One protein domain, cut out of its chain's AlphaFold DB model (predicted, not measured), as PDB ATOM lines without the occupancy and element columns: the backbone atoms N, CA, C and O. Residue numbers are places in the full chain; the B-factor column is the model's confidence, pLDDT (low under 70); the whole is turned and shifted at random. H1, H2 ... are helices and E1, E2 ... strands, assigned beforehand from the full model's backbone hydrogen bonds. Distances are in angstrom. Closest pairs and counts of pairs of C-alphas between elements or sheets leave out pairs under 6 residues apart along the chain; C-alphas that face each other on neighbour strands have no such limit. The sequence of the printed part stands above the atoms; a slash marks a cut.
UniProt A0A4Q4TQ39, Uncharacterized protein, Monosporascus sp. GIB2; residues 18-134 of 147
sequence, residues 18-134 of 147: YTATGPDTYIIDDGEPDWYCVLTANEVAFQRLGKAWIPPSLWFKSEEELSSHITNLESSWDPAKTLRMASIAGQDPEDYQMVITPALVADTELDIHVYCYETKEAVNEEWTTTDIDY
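This is residues 18 to 134 of the 147 residues of an uncharacterized protein of Monosporascus sp. GIB2 (UniProt A0A4Q4TQ39). A small twisted sheet of four strands, E1 E5 E4 E3, makes the middle of the domain, with H2 by its E3 edge at one end of the long axis; beyond the E1 edge, and separate from it, a two-stranded ribbon of E2 and E6 runs to H4 at the other end. H1 is a short helix in the stretch from E2 of the ribbon to E3 of the four-stranded sheet, H3 is a short helix in the stretch from E5 of that sheet to E6 of the ribbon, and the last residues, 127 to 134, run back from H4 as a tail without a named element. The printed part has 117 residues with four named helices and six named strands, in the order E1 E2 H1 E3 H2 E4 E5 H3 E6 H4; the larger sheet is mixed and the ribbon antiparallel. The class is mixed, helices and strands, with under half of the residues, 54, in named elements. The whole is compact, with a radius of gyration of the C-alphas of 15.2 A, and spans 43 by 34 by 21 A.

E1, residues 18 to 20, begins at C-alpha 18 at (82.397, 65.710, 127.114) and is 7.0 A long from first to last C-alpha. E2, residues 36 to 40, measures 13.5 A, and H1, residues 43 to 48, measures 8.7 A. E3, residues 51 to 53, is 6.8 A long. H2, residues 63 to 73, is the longest helix at 15.3 A and begins at C-alpha 63 at (75.230, 67.581, 140.732). E4, residues 83 to 87, spans 13.8 A, and E5, residues 96 to 100, spans 13.5 A. H3, residues 102 to 105, is 5.3 A long. E6, residues 113 to 117, measures 13.6 A. H4, residues 120 to 126, measures 10.5 A and ends at C-alpha 126 at (86.600, 70.515, 105.628).

In the larger sheet E1 is an edge strand, antiparallel to E5 at 146 degrees, with N 19 and O 98 2.8 A apart, within hydrogen-bond range. E5 and E4 form a hairpin, antiparallel at 158 degrees, with N 99 and O 84 at 2.8 A. E4 and E3, the other edge strand, are parallel at 28 degrees, with N 52 and O 83 at 2.8 A. E3, H2 and E4 form a strand-helix-strand unit, two parallel neighbour strands with a helix between them along the chain, and its crossover is right-handed. H2 is on this sheet but only grazes it, with its residues 66 to 73; the closest C-alphas of H2 and E3 are those of Ile 70 and Ala 52, 6.3 A apart. H1, H3 and H4 are not on this sheet, and H3 is only just apart from E4, at 8.2 A. E2 and E6 are antiparallel at 160 degrees, with N 38 and O 115 at 2.8 A and N 117 and O 36 at 2.8 A. Both are apart from E1. The closest C-alphas of H4 and E2 are those of Lys 120 and Tyr 36, 6.0 A; those of H4 and E6 are Val 123 and Tyr 117, 6.1 A. Each O i to N i+4 pair is within hydrogen-bond range in H1 and H2, and 2 of 3 are in H4; H3 is too short for such a pair.

The two C-alphas farthest apart are those of Ser 75 and Glu 121, 43.2 A. The printed part has no cut, and its first and last C-alphas, of Tyr 18 and Tyr 134, are 14.3 A apart. The link from E1 to E2, residues 21 to 35, is long. The mean pLDDT of the printed part is 91.6, and residues 27 to 31, within that long link, are under 70.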
ATOM      1  N   TYR A  18      81.084  65.116 126.910       93.12
ATOM      2  CA  TYR A  18      82.397  65.710 127.114       93.12
ATOM      3  C   TYR A  18      83.048  66.022 125.766       93.12
ATOM      4  O   TYR A  18      83.031  65.193 124.855       93.12
ATOM      5  N   THR A  19      83.624  67.212 125.659       92.56
ATOM      6  CA  THR A  19      84.461  67.660 124.545       92.56
ATOM      7  C   THR A  19      85.772  68.206 125.095       92.56
ATOM      8  O   THR A  19      85.836  68.607 126.256       92.56
ATOM      9  N   ALA A  20      86.807  68.261 124.267       91.56
ATOM     10  CA  ALA A  20      88.064  68.928 124.591       91.56
ATOM     11  C   ALA A  20      88.311  70.091 123.625       91.56
ATOM     12  O   ALA A  20      87.560  70.255 122.657       91.56
ATOM     13  N   THR A  21      89.323  70.913 123.905       90.06
ATOM     14  CA  THR A  21      89.662  72.081 123.075       90.06
ATOM     15  C   THR A  21      90.066  71.687 121.658       90.06
ATOM     16  O   THR A  21      89.793  72.441 120.725       90.06
ATOM     17  N   GLY A  22      90.644  70.498 121.480       86.88
ATOM     18  CA  GLY A  22      91.032  69.961 120.186       86.88
ATOM     19  C   GLY A  22      90.999  68.431 120.112       86.88
ATOM     20  O   GLY A  22      90.751  67.740 121.105       86.88
ATOM     21  N   PRO A  23      91.236  67.877 118.908       83.00
ATOM     22  CA  PRO A  23      91.188  66.436 118.657       83.00
ATOM     23  C   PRO A  23      92.305  65.642 119.348       83.00
ATOM     24  O   PRO A  23      92.144  64.441 119.528       83.00
ATOM     25  N   ASP A  24      93.409  66.293 119.730       83.25
ATOM     26  CA  ASP A  24      94.550  65.634 120.383       83.25
ATOM     27  C   ASP A  24      94.612  65.897 121.899       83.25
ATOM     28  O   ASP A  24      95.473  65.348 122.578       83.25
ATOM     29  N   THR A  25      93.724  66.742 122.432       81.38
ATOM     30  CA  THR A  25      93.786  67.219 123.823       81.38
ATOM     31  C   THR A  25      93.379  66.146 124.829       81.38
ATOM     32  O   THR A  25      93.861  66.134 125.950       81.38
ATOM     33  N   TYR A  26      92.460  65.244 124.468       75.69
ATOM     34  CA  TYR A  26      91.966  64.232 125.404       75.69
ATOM     35  C   TYR A  26      92.693  62.900 125.209       75.69
ATOM     36  O   TYR A  26      92.273  62.059 124.414       75.69
ATOM     37  N   ILE A  27      93.772  62.694 125.963       68.94
ATOM     38  CA  ILE A  27      94.600  61.486 125.863       68.94
ATOM     39  C   ILE A  27      94.052  60.397 126.803       68.94
ATOM     40  O   ILE A  27      94.183  60.490 128.023       68.94
ATOM     41  N   ILE A  28      93.412  59.360 126.247       63.22
ATOM     42  CA  ILE A  28      92.903  58.200 127.017       63.22
ATOM     43  C   ILE A  28      93.927  57.060 127.036       63.22
ATOM     44  O   ILE A  28      94.081  56.379 128.053       63.22
ATOM     45  N   ASP A  29      94.628  56.858 125.924       66.81
ATOM     46  CA  ASP A  29      95.677  55.863 125.732       66.81
ATOM     47  C   ASP A  29      96.638  56.287 124.601       66.81
ATOM     48  O   ASP A  29      96.490  57.353 124.009       66.81
ATOM     49  N   ASP A  30      97.647  55.456 124.313       63.88
ATOM     50  CA  ASP A  30      98.593  55.666 123.204       63.88
ATOM     51  C   ASP A  30      97.971  55.350 121.815       63.88
ATOM     52  O   ASP A  30      98.697  55.221 120.823       63.88
ATOM     53  N   GLY A  31      96.654  55.117 121.739       67.31
ATOM     54  CA  GLY A  31      95.929  54.726 120.532       67.31
ATOM     55  C   GLY A  31      95.316  55.913 119.789       67.31
ATOM     56  O   GLY A  31      94.995  56.946 120.370       67.31
ATOM     57  N   GLU A  32      95.130  55.765 118.476       72.69
ATOM     58  CA  GLU A  32      94.318  56.719 117.714       72.69
ATOM     59  C   GLU A  32      92.827  56.481 118.005       72.69
ATOM     60  O   GLU A  32      92.403  55.320 118.086       72.69
ATOM     61  N   PRO A  33      92.011  57.543 118.142       79.25
ATOM     62  CA  PRO A  33      90.575  57.394 118.320       79.25
ATOM     63  C   PRO A  33      89.929  56.771 117.076       79.25
ATOM     64  O   PRO A  33      90.362  57.003 115.949       79.25
ATOM     65  N   ASP A  34      88.828  56.041 117.278       83.44
ATOM     66  CA  ASP A  34      88.052  55.444 116.181       83.44
ATOM     67  C   ASP A  34      87.439  56.504 115.242       83.44
ATOM     68  O   ASP A  34      87.184  56.229 114.069       83.44
ATOM     69  N   TRP A  35      87.153  57.700 115.774       88.81
ATOM     70  CA  TRP A  35      86.518  58.805 115.056       88.81
ATOM     71  C   TRP A  35      87.003  60.156 115.571       88.81
ATOM     72  O   TRP A  35      87.180  60.355 116.771       88.81
ATOM     73  N   TYR A  36      87.091  61.116 114.658       89.38
ATOM     74  CA  TYR A  36      87.347  62.520 114.944       89.38
ATOM     75  C   TYR A  36      86.078  63.316 114.655       89.38
ATOM     76  O   TYR A  36      85.598  63.321 113.519       89.38
ATOM     77  N   CYS A  37      85.514  63.967 115.671       91.06
ATOM     78  CA  CYS A  37      84.242  64.673 115.547       91.06
ATOM     79  C   CYS A  37      84.400  66.182 115.749       91.06
ATOM     80  O   CYS A  37      85.031  66.628 116.702       91.06
ATOM     81  N   VAL A  38      83.759  66.959 114.879       92.44
ATOM     82  CA  VAL A  38      83.579  68.406 115.011       92.44
ATOM     83  C   VAL A  38      82.142  68.668 115.432       92.44
ATOM     84  O   VAL A  38      81.197  68.178 114.805       92.44
ATOM     85  N   LEU A  39      81.981  69.440 116.501       93.44
ATOM     86  CA  LEU A  39      80.685  69.913 116.958       93.44
ATOM     87  C   LEU A  39      80.516  71.364 116.527       93.44
ATOM     88  O   LEU A  39      81.413  72.186 116.698       93.44
ATOM     89  N   THR A  40      79.345  71.679 115.993       94.44
ATOM     90  CA  THR A  40      78.951  73.053 115.675       94.44
ATOM     91  C   THR A  40      77.684  73.398 116.431       94.44
ATOM     92  O   THR A  40      76.907  72.507 116.773       94.44
ATOM     93  N   ALA A  41      77.489  74.681 116.704       95.69
ATOM     94  CA  ALA A  41      76.316  75.197 117.387       95.69
ATOM     95  C   ALA A  41      75.958  76.579 116.831       95.69
ATOM     96  O   ALA A  41      76.778  77.251 116.199       95.69
ATOM     97  N   ASN A  42      74.737  77.029 117.099       97.12
ATOM     98  CA  ASN A  42      74.315  78.386 116.806       97.12
ATOM     99  C   ASN A  42      75.125  79.389 117.642       97.12
ATOM    100  O   ASN A  42      74.975  79.452 118.861       97.12
ATOM    101  N   GLU A  43      75.938  80.211 116.979       95.00
ATOM    102  CA  GLU A  43      76.836  81.178 117.623       95.00
ATOM    103  C   GLU A  43      76.099  82.116 118.591       95.00
ATOM    104  O   GLU A  43      76.505  82.284 119.738       95.00
ATOM    105  N   VAL A  44      74.967  82.693 118.172       95.88
ATOM    106  CA  VAL A  44      74.222  83.658 118.994       95.88
ATOM    107  C   VAL A  44      73.642  82.998 120.245       95.88
ATOM    108  O   VAL A  44      73.633  83.616 121.311       95.88
ATOM    109  N   ALA A  45      73.143  81.767 120.132       96.19
ATOM    110  CA  ALA A  45      72.669  81.009 121.284       96.19
ATOM    111  C   ALA A  45      73.836  80.626 122.201       96.19
ATOM    112  O   ALA A  45      73.772  80.881 123.402       96.19
ATOM    113  N   PHE A  46      74.927  80.110 121.630       96.12
ATOM    114  CA  PHE A  46      76.129  79.715 122.358       96.12
ATOM    115  C   PHE A  46      76.713  80.869 123.181       96.12
ATOM    116  O   PHE A  46      76.986  80.705 124.369       96.12
ATOM    117  N   GLN A  47      76.833  82.065 122.598       95.94
ATOM    118  CA  GLN A  47      77.371  83.233 123.302       95.94
ATOM    119  C   GLN A  47      76.489  83.675 124.483       95.94
ATOM    120  O   GLN A  47      76.989  84.171 125.490       95.94
ATOM    121  N   ARG A  48      75.174  83.425 124.442       95.56
ATOM    122  CA  ARG A  48      74.257  83.743 125.554       95.56
ATOM    123  C   ARG A  48      74.288  82.734 126.697       95.56
ATOM    124  O   ARG A  48      73.841  83.071 127.792       95.56
ATOM    125  N   LEU A  49      74.745  81.508 126.448       95.94
ATOM    126  CA  LEU A  49      74.793  80.478 127.480       95.94
ATOM    127  C   LEU A  49      75.828  80.827 128.539       95.94
ATOM    128  O   LEU A  49      76.940  81.252 128.213       95.94
ATOM    129  N   GLY A  50      75.470  80.568 129.796       97.62
ATOM    130  CA  GLY A  50      76.439  80.542 130.878       97.62
ATOM    131  C   GLY A  50      77.486  79.461 130.628       97.62
ATOM    132  O   GLY A  50      77.158  78.359 130.172       97.62
ATOM    133  N   LYS A  51      78.740  79.790 130.931       97.69
ATOM    134  CA  LYS A  51      79.893  78.893 130.852       97.69
ATOM    135  C   LYS A  51      80.633  79.007 132.176       97.69
ATOM    136  O   LYS A  51      81.135  80.073 132.524       97.69
ATOM    137  N   ALA A  52      80.617  77.936 132.952       98.00
ATOM    138  CA  ALA A  52      81.152  77.921 134.302       98.00
ATOM    139  C   ALA A  52      82.444  77.108 134.359       98.00
ATOM    140  O   ALA A  52      82.427  75.912 134.067       98.00
ATOM    141  N   TRP A  53      83.527  77.731 134.811       97.69
ATOM    142  CA  TRP A  53      84.714  77.018 135.264       97.69
ATOM    143  C   TRP A  53      84.407  76.282 136.574       97.69
ATOM    144  O   TRP A  53      83.908  76.864 137.546       97.69
ATOM    145  N   ILE A  54      84.668  74.974 136.575       97.62
ATOM    146  CA  ILE A  54      84.527  74.078 137.718       97.62
ATOM    147  C   ILE A  54      85.933  73.752 138.234       97.62
ATOM    148  O   ILE A  54      86.658  72.983 137.591       97.62
ATOM    149  N   PRO A  55      86.323  74.297 139.390       96.19
ATOM    150  CA  PRO A  55      87.679  74.133 139.875       96.19
ATOM    151  C   PRO A  55      87.954  72.735 140.449       96.19
ATOM    152  O   PRO A  55      87.011  72.007 140.792       96.19
ATOM    153  N   PRO A  56      89.239  72.376 140.653       95.62
ATOM    154  CA  PRO A  56      89.658  71.088 141.203       95.62
ATOM    155  C   PRO A  56      88.984  70.698 142.517       95.62
ATOM    156  O   PRO A  56      88.675  69.527 142.744       95.62
ATOM    157  N   SER A  57      88.704  71.680 143.376       95.12
ATOM    158  CA  SER A  57      88.017  71.485 144.656       95.12
ATOM    159  C   SER A  57      86.590  70.922 144.506       95.12
ATOM    160  O   SER A  57      86.069  70.279 145.430       95.12
ATOM    161  N   LEU A  58      85.979  71.114 143.331       96.25
ATOM    162  CA  LEU A  58      84.627  70.685 142.974       96.25
ATOM    163  C   LEU A  58      84.574  69.525 141.971       96.25
ATOM    164  O   LEU A  58      83.483  69.098 141.589       96.25
ATOM    165  N   TRP A  59      85.711  68.959 141.572       95.38
ATOM    166  CA  TRP A  59      85.712  67.783 140.704       95.38
ATOM    167  C   TRP A  59      85.130  66.555 141.404       95.38
ATOM    168  O   TRP A  59      85.316  66.338 142.605       95.38
ATOM    169  N   PHE A  60      84.422  65.734 140.627       94.81
ATOM    170  CA  PHE A  60      83.758  64.501 141.064       94.81
ATOM    171  C   PHE A  60      82.732  64.710 142.192       94.81
ATOM    172  O   PHE A  60      82.351  63.762 142.886       94.81
ATOM    173  N   LYS A  61      82.291  65.957 142.396       95.56
ATOM    174  CA  LYS A  61      81.233  66.307 143.342       95.56
ATOM    175  C   LYS A  61      79.856  65.991 142.782       95.56
ATOM    176  O   LYS A  61      79.678  65.704 141.599       95.56
ATOM    177  N   SER A  62      78.866  66.022 143.667       95.56
ATOM    178  CA  SER A  62      77.477  65.794 143.282       95.56
ATOM    179  C   SER A  62      76.948  66.904 142.364       95.56
ATOM    180  O   SER A  62      77.380  68.054 142.435       95.56
ATOM    181  N   GLU A  63      75.941  66.584 141.549       95.44
ATOM    182  CA  GLU A  63      75.230  67.581 140.732       95.44
ATOM    183  C   GLU A  63      74.645  68.731 141.569       95.44
ATOM    184  O   GLU A  63      74.548  69.854 141.082       95.44
ATOM    185  N   GLU A  64      74.284  68.483 142.833       96.88
ATOM    186  CA  GLU A  64      73.802  69.515 143.758       96.88
ATOM    187  C   GLU A  64      74.907  70.517 144.125       96.88
ATOM    188  O   GLU A  64      74.681  71.730 144.097       96.88
ATOM    189  N   GLU A  65      76.116  70.028 144.418       97.69
ATOM    190  CA  GLU A  65      77.284  70.868 144.703       97.69
ATOM    191  C   GLU A  65      77.698  71.673 143.463       97.69
ATOM    192  O   GLU A  65      77.897  72.886 143.558       97.69
ATOM    193  N   LEU A  66      77.737  71.035 142.287       97.75
ATOM    194  CA  LEU A  66      78.029  71.707 141.015       97.75
ATOM    195  C   LEU A  66      76.977  72.775 140.684       97.75
ATOM    196  O   LEU A  66      77.317  73.896 140.310       97.75
ATOM    197  N   SER A  67      75.693  72.462 140.876       98.06
ATOM    198  CA  SER A  67      74.600  73.413 140.638       98.06
ATOM    199  C   SER A  67      74.657  74.606 141.584       98.06
ATOM    200  O   SER A  67      74.412  75.742 141.171       98.06
ATOM    201  N   SER A  68      75.018  74.357 142.844       98.12
ATOM    202  CA  SER A  68      75.206  75.408 143.842       98.12
ATOM    203  C   SER A  68      76.348  76.340 143.448       98.12
ATOM    204  O   SER A  68      76.181  77.555 143.506       98.12
ATOM    205  N   HIS A  69      77.476  75.797 142.981       97.81
ATOM    206  CA  HIS A  69      78.594  76.594 142.469       97.81
ATOM    207  C   HIS A  69      78.191  77.470 141.283       97.81
ATOM    208  O   HIS A  69      78.380  78.684 141.328       97.81
ATOM    209  N   ILE A  70      77.548  76.888 140.266       98.38
ATOM    210  CA  ILE A  70      77.092  77.624 139.076       98.38
ATOM    211  C   ILE A  70      76.146  78.771 139.463       98.38
ATOM    212  O   ILE A  70      76.313  79.901 139.007       98.38
ATOM    213  N   THR A  71      75.198  78.509 140.365       98.12
ATOM    214  CA  THR A  71      74.259  79.530 140.858       98.12
ATOM    215  C   THR A  71      74.969  80.619 141.675       98.12
ATOM    216  O   THR A  71      74.548  81.776 141.663       98.12
ATOM    217  N   ASN A  72      76.057  80.285 142.378       97.62
ATOM    218  CA  ASN A  72      76.865  81.262 143.113       97.62
ATOM    219  C   ASN A  72      77.692  82.162 142.178       97.62
ATOM    220  O   ASN A  72      77.891  83.333 142.503       97.62
ATOM    221  N   LEU A  73      78.151  81.649 141.030       97.44
ATOM    222  CA  LEU A  73      78.833  82.449 140.001       97.44
ATOM    223  C   LEU A  73      77.882  83.456 139.337       97.44
ATOM    224  O   LEU A  73      78.248  84.607 139.065       97.44
ATOM    225  N   GLU A  74      76.655  83.025 139.058       97.44
ATOM    226  CA  GLU A  74      75.603  83.863 138.497       97.44
ATOM    227  C   GLU A  74      74.222  83.330 138.877       97.44
ATOM    228  O   GLU A  74      73.741  82.337 138.338       97.44
ATOM    229  N   SER A  75      73.545  84.050 139.772       97.00
ATOM    230  CA  SER A  75      72.231  83.653 140.292       97.00
ATOM    231  C   SER A  75      71.137  83.532 139.225       97.00
ATOM    232  O   SER A  75      70.109  82.907 139.479       97.00
ATOM    233  N   SER A  76      71.326  84.160 138.058       97.06
ATOM    234  CA  SER A  76      70.380  84.091 136.941       97.06
ATOM    235  C   SER A  76      70.605  82.900 136.002       97.06
ATOM    236  O   SER A  76      69.754  82.653 135.146       97.06
ATOM    237  N   TRP A  77      71.708  82.161 136.139       97.75
ATOM    238  CA  TRP A  77      71.976  80.981 135.320       97.75
ATOM    239  C   TRP A  77      71.173  79.768 135.787       97.75
ATOM    240  O   TRP A  77      70.979  79.543 136.979       97.75
ATOM    241  N   ASP A  78      70.730  78.959 134.823       97.31
ATOM    242  CA  ASP A  78      70.193  77.621 135.070       97.31
ATOM    243  C   ASP A  78      71.353  76.611 134.992       97.31
ATOM    244  O   ASP A  78      71.908  76.412 133.903       97.31
ATOM    245  N   PRO A  79      71.734  75.944 136.098       97.69
ATOM    246  CA  PRO A  79      72.831  74.980 136.094       97.69
ATOM    247  C   PRO A  79      72.633  73.785 135.161       97.69
ATOM    248  O   PRO A  79      73.615  73.183 134.720       97.69
ATOM    249  N   ALA A  80      71.383  73.434 134.842       96.75
ATOM    250  CA  ALA A  80      71.088  72.385 133.876       96.75
ATOM    251  C   ALA A  80      71.331  72.851 132.434       96.75
ATOM    252  O   ALA A  80      71.586  72.014 131.574       96.75
ATOM    253  N   LYS A  81      71.294  74.163 132.170       96.94
ATOM    254  CA  LYS A  81      71.530  74.797 130.860       96.94
ATOM    255  C   LYS A  81      72.825  75.621 130.810       96.94
ATOM    256  O   LYS A  81      72.934  76.570 130.038       96.94
ATOM    257  N   THR A  82      73.800  75.269 131.639       98.00
ATOM    258  CA  THR A  82      75.103  75.937 131.707       98.00
ATOM    259  C   THR A  82      76.184  74.973 131.244       98.00
ATOM    260  O   THR A  82      76.239  73.840 131.723       98.00
ATOM    261  N   LEU A  83      77.041  75.418 130.324       97.81
ATOM    262  CA  LEU A  83      78.237  74.670 129.940       97.81
ATOM    263  C   LEU A  83      79.210  74.656 131.118       97.81
ATOM    264  O   LEU A  83      79.340  75.647 131.836       97.81
ATOM    265  N   ARG A  84      79.890  73.532 131.326       97.88
ATOM    266  CA  ARG A  84      80.844  73.371 132.432       97.88
ATOM    267  C   ARG A  84      82.220  73.133 131.849       97.88
ATOM    268  O   ARG A  84      82.340  72.285 130.976       97.88
ATOM    269  N   MET A  85      83.224  73.854 132.316       97.25
ATOM    270  CA  MET A  85      84.598  73.776 131.824       97.25
ATOM    271  C   MET A  85      85.532  73.427 132.979       97.25
ATOM    272  O   MET A  85      85.266  73.805 134.119       97.25
ATOM    273  N   ALA A  86      86.598  72.686 132.707       95.75
ATOM    274  CA  ALA A  86      87.663  72.405 133.672       95.75
ATOM    275  C   ALA A  86      88.936  71.968 132.948       95.75
ATOM    276  O   ALA A  86      88.871  71.563 131.789       95.75
ATOM    277  N   SER A  87      90.075  71.983 133.637       94.50
ATOM    278  CA  SER A  87      91.233  71.189 133.211       94.50
ATOM    279  C   SER A  87      90.942  69.693 133.347       94.50
ATOM    280  O   SER A  87      90.020  69.286 134.061       94.50
ATOM    281  N   ILE A  88      91.669  68.850 132.622       91.75
ATOM    282  CA  ILE A  88      91.459  67.403 132.633       91.75
ATOM    283  C   ILE A  88      92.269  66.768 133.762       91.75
ATOM    284  O   ILE A  88      93.491  66.887 133.839       91.75
ATOM    285  N   ALA A  89      91.582  66.073 134.673       90.81
ATOM    286  CA  ALA A  89      92.222  65.438 135.813       90.81
ATOM    287  C   ALA A  89      93.273  64.415 135.354       90.81
ATOM    288  O   ALA A  89      92.951  63.411 134.722       90.81
ATOM    289  N   GLY A  90      94.527  64.651 135.743       88.12
ATOM    290  CA  GLY A  90      95.651  63.775 135.410       88.12
ATOM    291  C   GLY A  90      96.354  64.092 134.088       88.12
ATOM    292  O   GLY A  90      97.260  63.340 133.737       88.12
ATOM    293  N   GLN A  91      95.978  65.174 133.400       88.94
ATOM    294  CA  GLN A  91      96.684  65.714 132.229       88.94
ATOM    295  C   GLN A  91      97.321  67.074 132.562       88.94
ATOM    296  O   GLN A  91      97.378  67.446 133.745       88.94
ATOM    297  N   ASP A  92      97.857  67.784 131.567       87.62
ATOM    298  CA  ASP A  92      98.486  69.076 131.815       87.62
ATOM    299  C   ASP A  92      97.425  70.125 132.219       87.62
ATOM    300  O   ASP A  92      96.263  70.035 131.817       87.62
ATOM    301  N   PRO A  93      97.771  71.138 133.040       85.81
ATOM    302  CA  PRO A  93      96.800  72.136 133.512       85.81
ATOM    303  C   PRO A  93      96.123  72.952 132.401       85.81
ATOM    304  O   PRO A  93      95.069  73.538 132.643       85.81
ATOM    305  N   GLU A  94      96.739  72.994 131.220       86.75
ATOM    306  CA  GLU A  94      96.263  73.694 130.022       86.75
ATOM    307  C   GLU A  94      95.363  72.798 129.142       86.75
ATOM    308  O   GLU A  94      94.720  73.290 128.215       86.75
ATOM    309  N   ASP A  95      95.261  71.499 129.449       90.06
ATOM    310  CA  ASP A  95      94.374  70.571 128.750       90.06
ATOM    311  C   ASP A  95      92.950  70.727 129.288       90.06
ATOM    312  O   ASP A  95      92.584  70.184 130.338       90.06
ATOM    313  N   TYR A  96      92.126  71.494 128.572       93.25
ATOM    314  CA  TYR A  96      90.756  71.782 128.986       93.25
ATOM    315  C   TYR A  96      89.716  70.861 128.343       93.25
ATOM    316  O   TYR A  96      89.790  70.461 127.180       93.25
ATOM    317  N   GLN A  97      88.669  70.598 129.119       94.44
ATOM    318  CA  GLN A  97      87.451  69.918 128.701       94.44
ATOM    319  C   GLN A  97      86.226  70.793 128.948       94.44
ATOM    320  O   GLN A  97      86.216  71.667 129.817       94.44
ATOM    321  N   MET A  98      85.162  70.508 128.205       95.75
ATOM    322  CA  MET A  98      83.846  71.103 128.377       95.75
ATOM    323  C   MET A  98      82.777  70.011 128.418       95.75
ATOM    324  O   MET A  98      82.834  69.036 127.674       95.75
ATOM    325  N   VAL A  99      81.768  70.198 129.266       96.44
ATOM    326  CA  VAL A  99      80.559  69.377 129.298       96.44
ATOM    327  C   VAL A  99      79.382  70.151 128.736       96.44
ATOM    328  O   VAL A  99      78.965  71.180 129.277       96.44
ATOM    329  N   ILE A 100      78.795  69.578 127.688       96.38
ATOM    330  CA  ILE A 100      77.466  69.919 127.197       96.38
ATOM    331  C   ILE A 100      76.465  69.114 128.025       96.38
ATOM    332  O   ILE A 100      76.356  67.889 127.898       96.38
ATOM    333  N   THR A 101      75.749  69.797 128.916       95.62
ATOM    334  CA  THR A 101      74.786  69.154 129.816       95.62
ATOM    335  C   THR A 101      73.628  68.514 129.033       95.62
ATOM    336  O   THR A 101      73.282  68.972 127.940       95.62
ATOM    337  N   PRO A 102      72.950  67.486 129.582       94.62
ATOM    338  CA  PRO A 102      71.871  66.793 128.877       94.62
ATOM    339  C   PRO A 102      70.740  67.709 128.391       94.62
ATOM    340  O   PRO A 102      70.147  67.444 127.347       94.62
ATOM    341  N   ALA A 103      70.444  68.792 129.118       94.94
ATOM    342  CA  ALA A 103      69.409  69.738 128.708       94.94
ATOM    343  C   ALA A 103      69.827  70.591 127.497       94.94
ATOM    344  O   ALA A 103      68.952  70.989 126.734       94.94
ATOM    345  N   LEU A 104      71.130  70.838 127.305       94.88
ATOM    346  CA  LEU A 104      71.665  71.578 126.157       94.88
ATOM    347  C   LEU A 104      71.740  70.721 124.893       94.88
ATOM    348  O   LEU A 104      71.531  71.234 123.800       94.88
ATOM    349  N   VAL A 105      71.960  69.410 125.026       90.75
ATOM    350  CA  VAL A 105      71.944  68.481 123.878       90.75
ATOM    351  C   VAL A 105      70.578  68.468 123.183       90.75
ATOM    352  O   VAL A 105      70.496  68.337 121.967       90.75
ATOM    353  N   ALA A 106      69.498  68.610 123.952       86.88
ATOM    354  CA  ALA A 106      68.134  68.669 123.431       86.88
ATOM    355  C   ALA A 106      67.664  70.100 123.101       86.88
ATOM    356  O   ALA A 106      66.490  70.293 122.773       86.88
ATOM    357  N   ASP A 107      68.536  71.105 123.229       90.50
ATOM    358  CA  ASP A 107      68.165  72.505 123.058       90.50
ATOM    359  C   ASP A 107      68.162  72.896 121.575       90.50
ATOM    360  O   ASP A 107      69.191  72.946 120.901       90.50
ATOM    361  N   THR A 108      66.970  73.190 121.060       90.88
ATOM    362  CA  THR A 108      66.777  73.552 119.653       90.88
ATOM    363  C   THR A 108      67.296  74.946 119.304       90.88
ATOM    364  O   THR A 108      67.430  75.241 118.124       90.88
ATOM    365  N   GLU A 109      67.530  75.826 120.285       93.62
ATOM    366  CA  GLU A 109      68.141  77.136 120.022       93.62
ATOM    367  C   GLU A 109      69.652  77.012 119.842       93.62
ATOM    368  O   GLU A 109      70.218  77.696 118.989       93.62
ATOM    369  N   LEU A 110      70.296  76.135 120.621       94.12
ATOM    370  CA  LEU A 110      71.726  75.860 120.483       94.12
ATOM    371  C   LEU A 110      72.040  75.113 119.179       94.12
ATOM    372  O   LEU A 110      73.114  75.324 118.626       94.12
ATOM    373  N   ASP A 111      71.099  74.301 118.685       94.81
ATOM    374  CA  ASP A 111      71.148  73.629 117.377       94.81
ATOM    375  C   ASP A 111      72.494  72.926 117.129       94.81
ATOM    376  O   ASP A 111      73.239  73.256 116.207       94.81
ATOM    377  N   ILE A 112      72.842  71.993 118.022       94.25
ATOM    378  CA  ILE A 112      74.107  71.264 117.937       94.25
ATOM    379  C   ILE A 112      74.065  70.283 116.763       94.25
ATOM    380  O   ILE A 112      73.206  69.400 116.714       94.25
ATOM    381  N   HIS A 113      75.069  70.361 115.888       94.31
ATOM    382  CA  HIS A 113      75.335  69.357 114.855       94.31
ATOM    383  C   HIS A 113      76.692  68.706 115.085       94.31
ATOM    384  O   HIS A 113      77.643  69.364 115.510       94.31
ATOM    385  N   VAL A 114      76.780  67.415 114.771       93.62
ATOM    386  CA  VAL A 114      77.993  66.612 114.941       93.62
ATOM    387  C   VAL A 114      78.414  66.045 113.590       93.62
ATOM    388  O   VAL A 114      77.626  65.371 112.924       93.62
ATOM    389  N   TYR A 115      79.665  66.288 113.214       94.69
ATOM    390  CA  TYR A 115      80.286  65.777 111.998       94.69
ATOM    391  C   TYR A 115      81.474  64.908 112.386       94.69
ATOM    392  O   TYR A 115      82.433  65.421 112.951       94.69
ATOM    393  N   CYS A 116      81.413  63.607 112.109       93.56
ATOM    394  CA  CYS A 116      82.466  62.663 112.479       93.56
ATOM    395  C   CYS A 116      83.142  62.066 111.247       93.56
ATOM    396  O   CYS A 116      82.485  61.758 110.250       93.56
ATOM    397  N   TYR A 117      84.451  61.878 111.357       93.75
ATOM    398  CA  TYR A 117      85.344  61.441 110.293       93.75
ATOM    399  C   TYR A 117      86.249  60.322 110.812       93.75
ATOM    400  O   TYR A 117      86.623  60.325 111.983       93.75
ATOM    401  N   GLU A 118      86.609  59.370 109.952       91.62
ATOM    402  CA  GLU A 118      87.478  58.242 110.334       91.62
ATOM    403  C   GLU A 118      88.923  58.683 110.597       91.62
ATOM    404  O   GLU A 118      89.649  58.031 111.337       91.62
ATOM    405  N   THR A 119      89.361  59.790 109.990       90.06
ATOM    406  CA  THR A 119      90.732  60.287 110.123       90.06
ATOM    407  C   THR A 119      90.754  61.784 110.388       90.06
ATOM    408  O   THR A 119      89.915  62.540 109.893       90.06
ATOM    409  N   LYS A 120      91.775  62.234 111.120       88.31
ATOM    410  CA  LYS A 120      92.049  63.657 111.350       88.31
ATOM    411  C   LYS A 120      92.302  64.426 110.051       88.31
ATOM    412  O   LYS A 120      91.958  65.598 109.937       88.31
ATOM    413  N   GLU A 121      92.904  63.769 109.064       90.50
ATOM    414  CA  GLU A 121      93.149  64.339 107.736       90.50
ATOM    415  C   GLU A 121      91.834  64.710 107.049       90.50
ATOM    416  O   GLU A 121      91.703  65.833 106.573       90.50
ATOM    417  N   ALA A 122      90.830  63.828 107.093       92.81
ATOM    418  CA  ALA A 122      89.514  64.097 106.521       92.81
ATOM    419  C   ALA A 122      88.779  65.242 107.242       92.81
ATOM    420  O   ALA A 122      88.059  66.005 106.602       92.81
ATOM    421  N   VAL A 123      88.992  65.414 108.554       92.00
ATOM    422  CA  VAL A 123      88.483  66.600 109.263       92.00
ATOM    423  C   VAL A 123      89.126  67.872 108.709       92.00
ATOM    424  O   VAL A 123      88.421  68.830 108.414       92.00
ATOM    425  N   ASN A 124      90.450  67.868 108.536       90.88
ATOM    426  CA  ASN A 124      91.226  69.032 108.099       90.88
ATOM    427  C   ASN A 124      90.984  69.455 106.643       90.88
ATOM    428  O   ASN A 124      91.350  70.568 106.260       90.88
ATOM    429  N   GLU A 125      90.385  68.593 105.821       93.75
ATOM    430  CA  GLU A 125      89.941  68.955 104.470       93.75
ATOM    431  C   GLU A 125      88.724  69.896 104.490       93.75
ATOM    432  O   GLU A 125      88.586  70.738 103.601       93.75
ATOM    433  N   GLU A 126      87.871  69.786 105.514       91.81
ATOM    434  CA  GLU A 126      86.600  70.515 105.628       91.81
ATOM    435  C   GLU A 126      86.623  71.590 106.729       91.81
ATOM    436  O   GLU A 126      85.949  72.616 106.626       91.81
ATOM    437  N   TRP A 127      87.413  71.379 107.784       90.88
ATOM    438  CA  TRP A 127      87.435  72.205 108.987       90.88
ATOM    439  C   TRP A 127      88.850  72.653 109.330       90.88
ATOM    440  O   TRP A 127      89.819  71.919 109.174       90.88
ATOM    441  N   THR A 128      88.975  73.861 109.876       85.44
ATOM    442  CA  THR A 128      90.219  74.273 110.535       85.44
ATOM    443  C   THR A 128      90.186  73.763 111.971       85.44
ATOM    444  O   THR A 128      89.469  74.326 112.793       85.44
ATOM    445  N   THR A 129      90.927  72.694 112.273       77.38
ATOM    446  CA  THR A 129      91.045  72.192 113.649       77.38
ATOM    447  C   THR A 129      92.272  72.798 114.317       77.38
ATOM    448  O   THR A 129      93.400  72.355 114.097       77.38
ATOM    449  N   THR A 130      92.047  73.824 115.123       81.19
ATOM    450  CA  THR A 130      93.007  74.326 116.109       81.19
ATOM    451  C   THR A 130      92.357  74.250 117.476       81.19
ATOM    452  O   THR A 130      91.129  74.336 117.557       81.19
ATOM    453  N   ASP A 131      93.165  74.129 118.523       84.62
ATOM    454  CA  ASP A 131      92.647  74.138 119.885       84.62
ATOM    455  C   ASP A 131      91.847  75.417 120.130       84.62
ATOM    456  O   ASP A 131      92.272  76.526 119.786       84.62
ATOM    457  N   ILE A 132      90.643  75.239 120.664       85.75
ATOM    458  CA  ILE A 132      89.744  76.338 120.980       85.75
ATOM    459  C   ILE A 132      90.200  76.982 122.290       85.75
ATOM    460  O   ILE A 132      90.302  76.315 123.316       85.75
ATOM    461  N   ASP A 133      90.410  78.295 122.257       86.25
ATOM    462  CA  ASP A 133      90.680  79.101 123.446       86.25
ATOM    463  C   ASP A 133      89.371  79.381 124.205       86.25
ATOM    464  O   ASP A 133      88.552  80.201 123.781       86.25
ATOM    465  N   TYR A 134      89.160  78.674 125.318       86.56
ATOM    466  CA  TYR A 134      87.962  78.809 126.156       86.56
ATOM    467  C   TYR A 134      87.917  80.122 126.953       86.56
ATOM    468  O   TYR A 134      86.829  80.542 127.350       86.56
TER     469      TYR A 134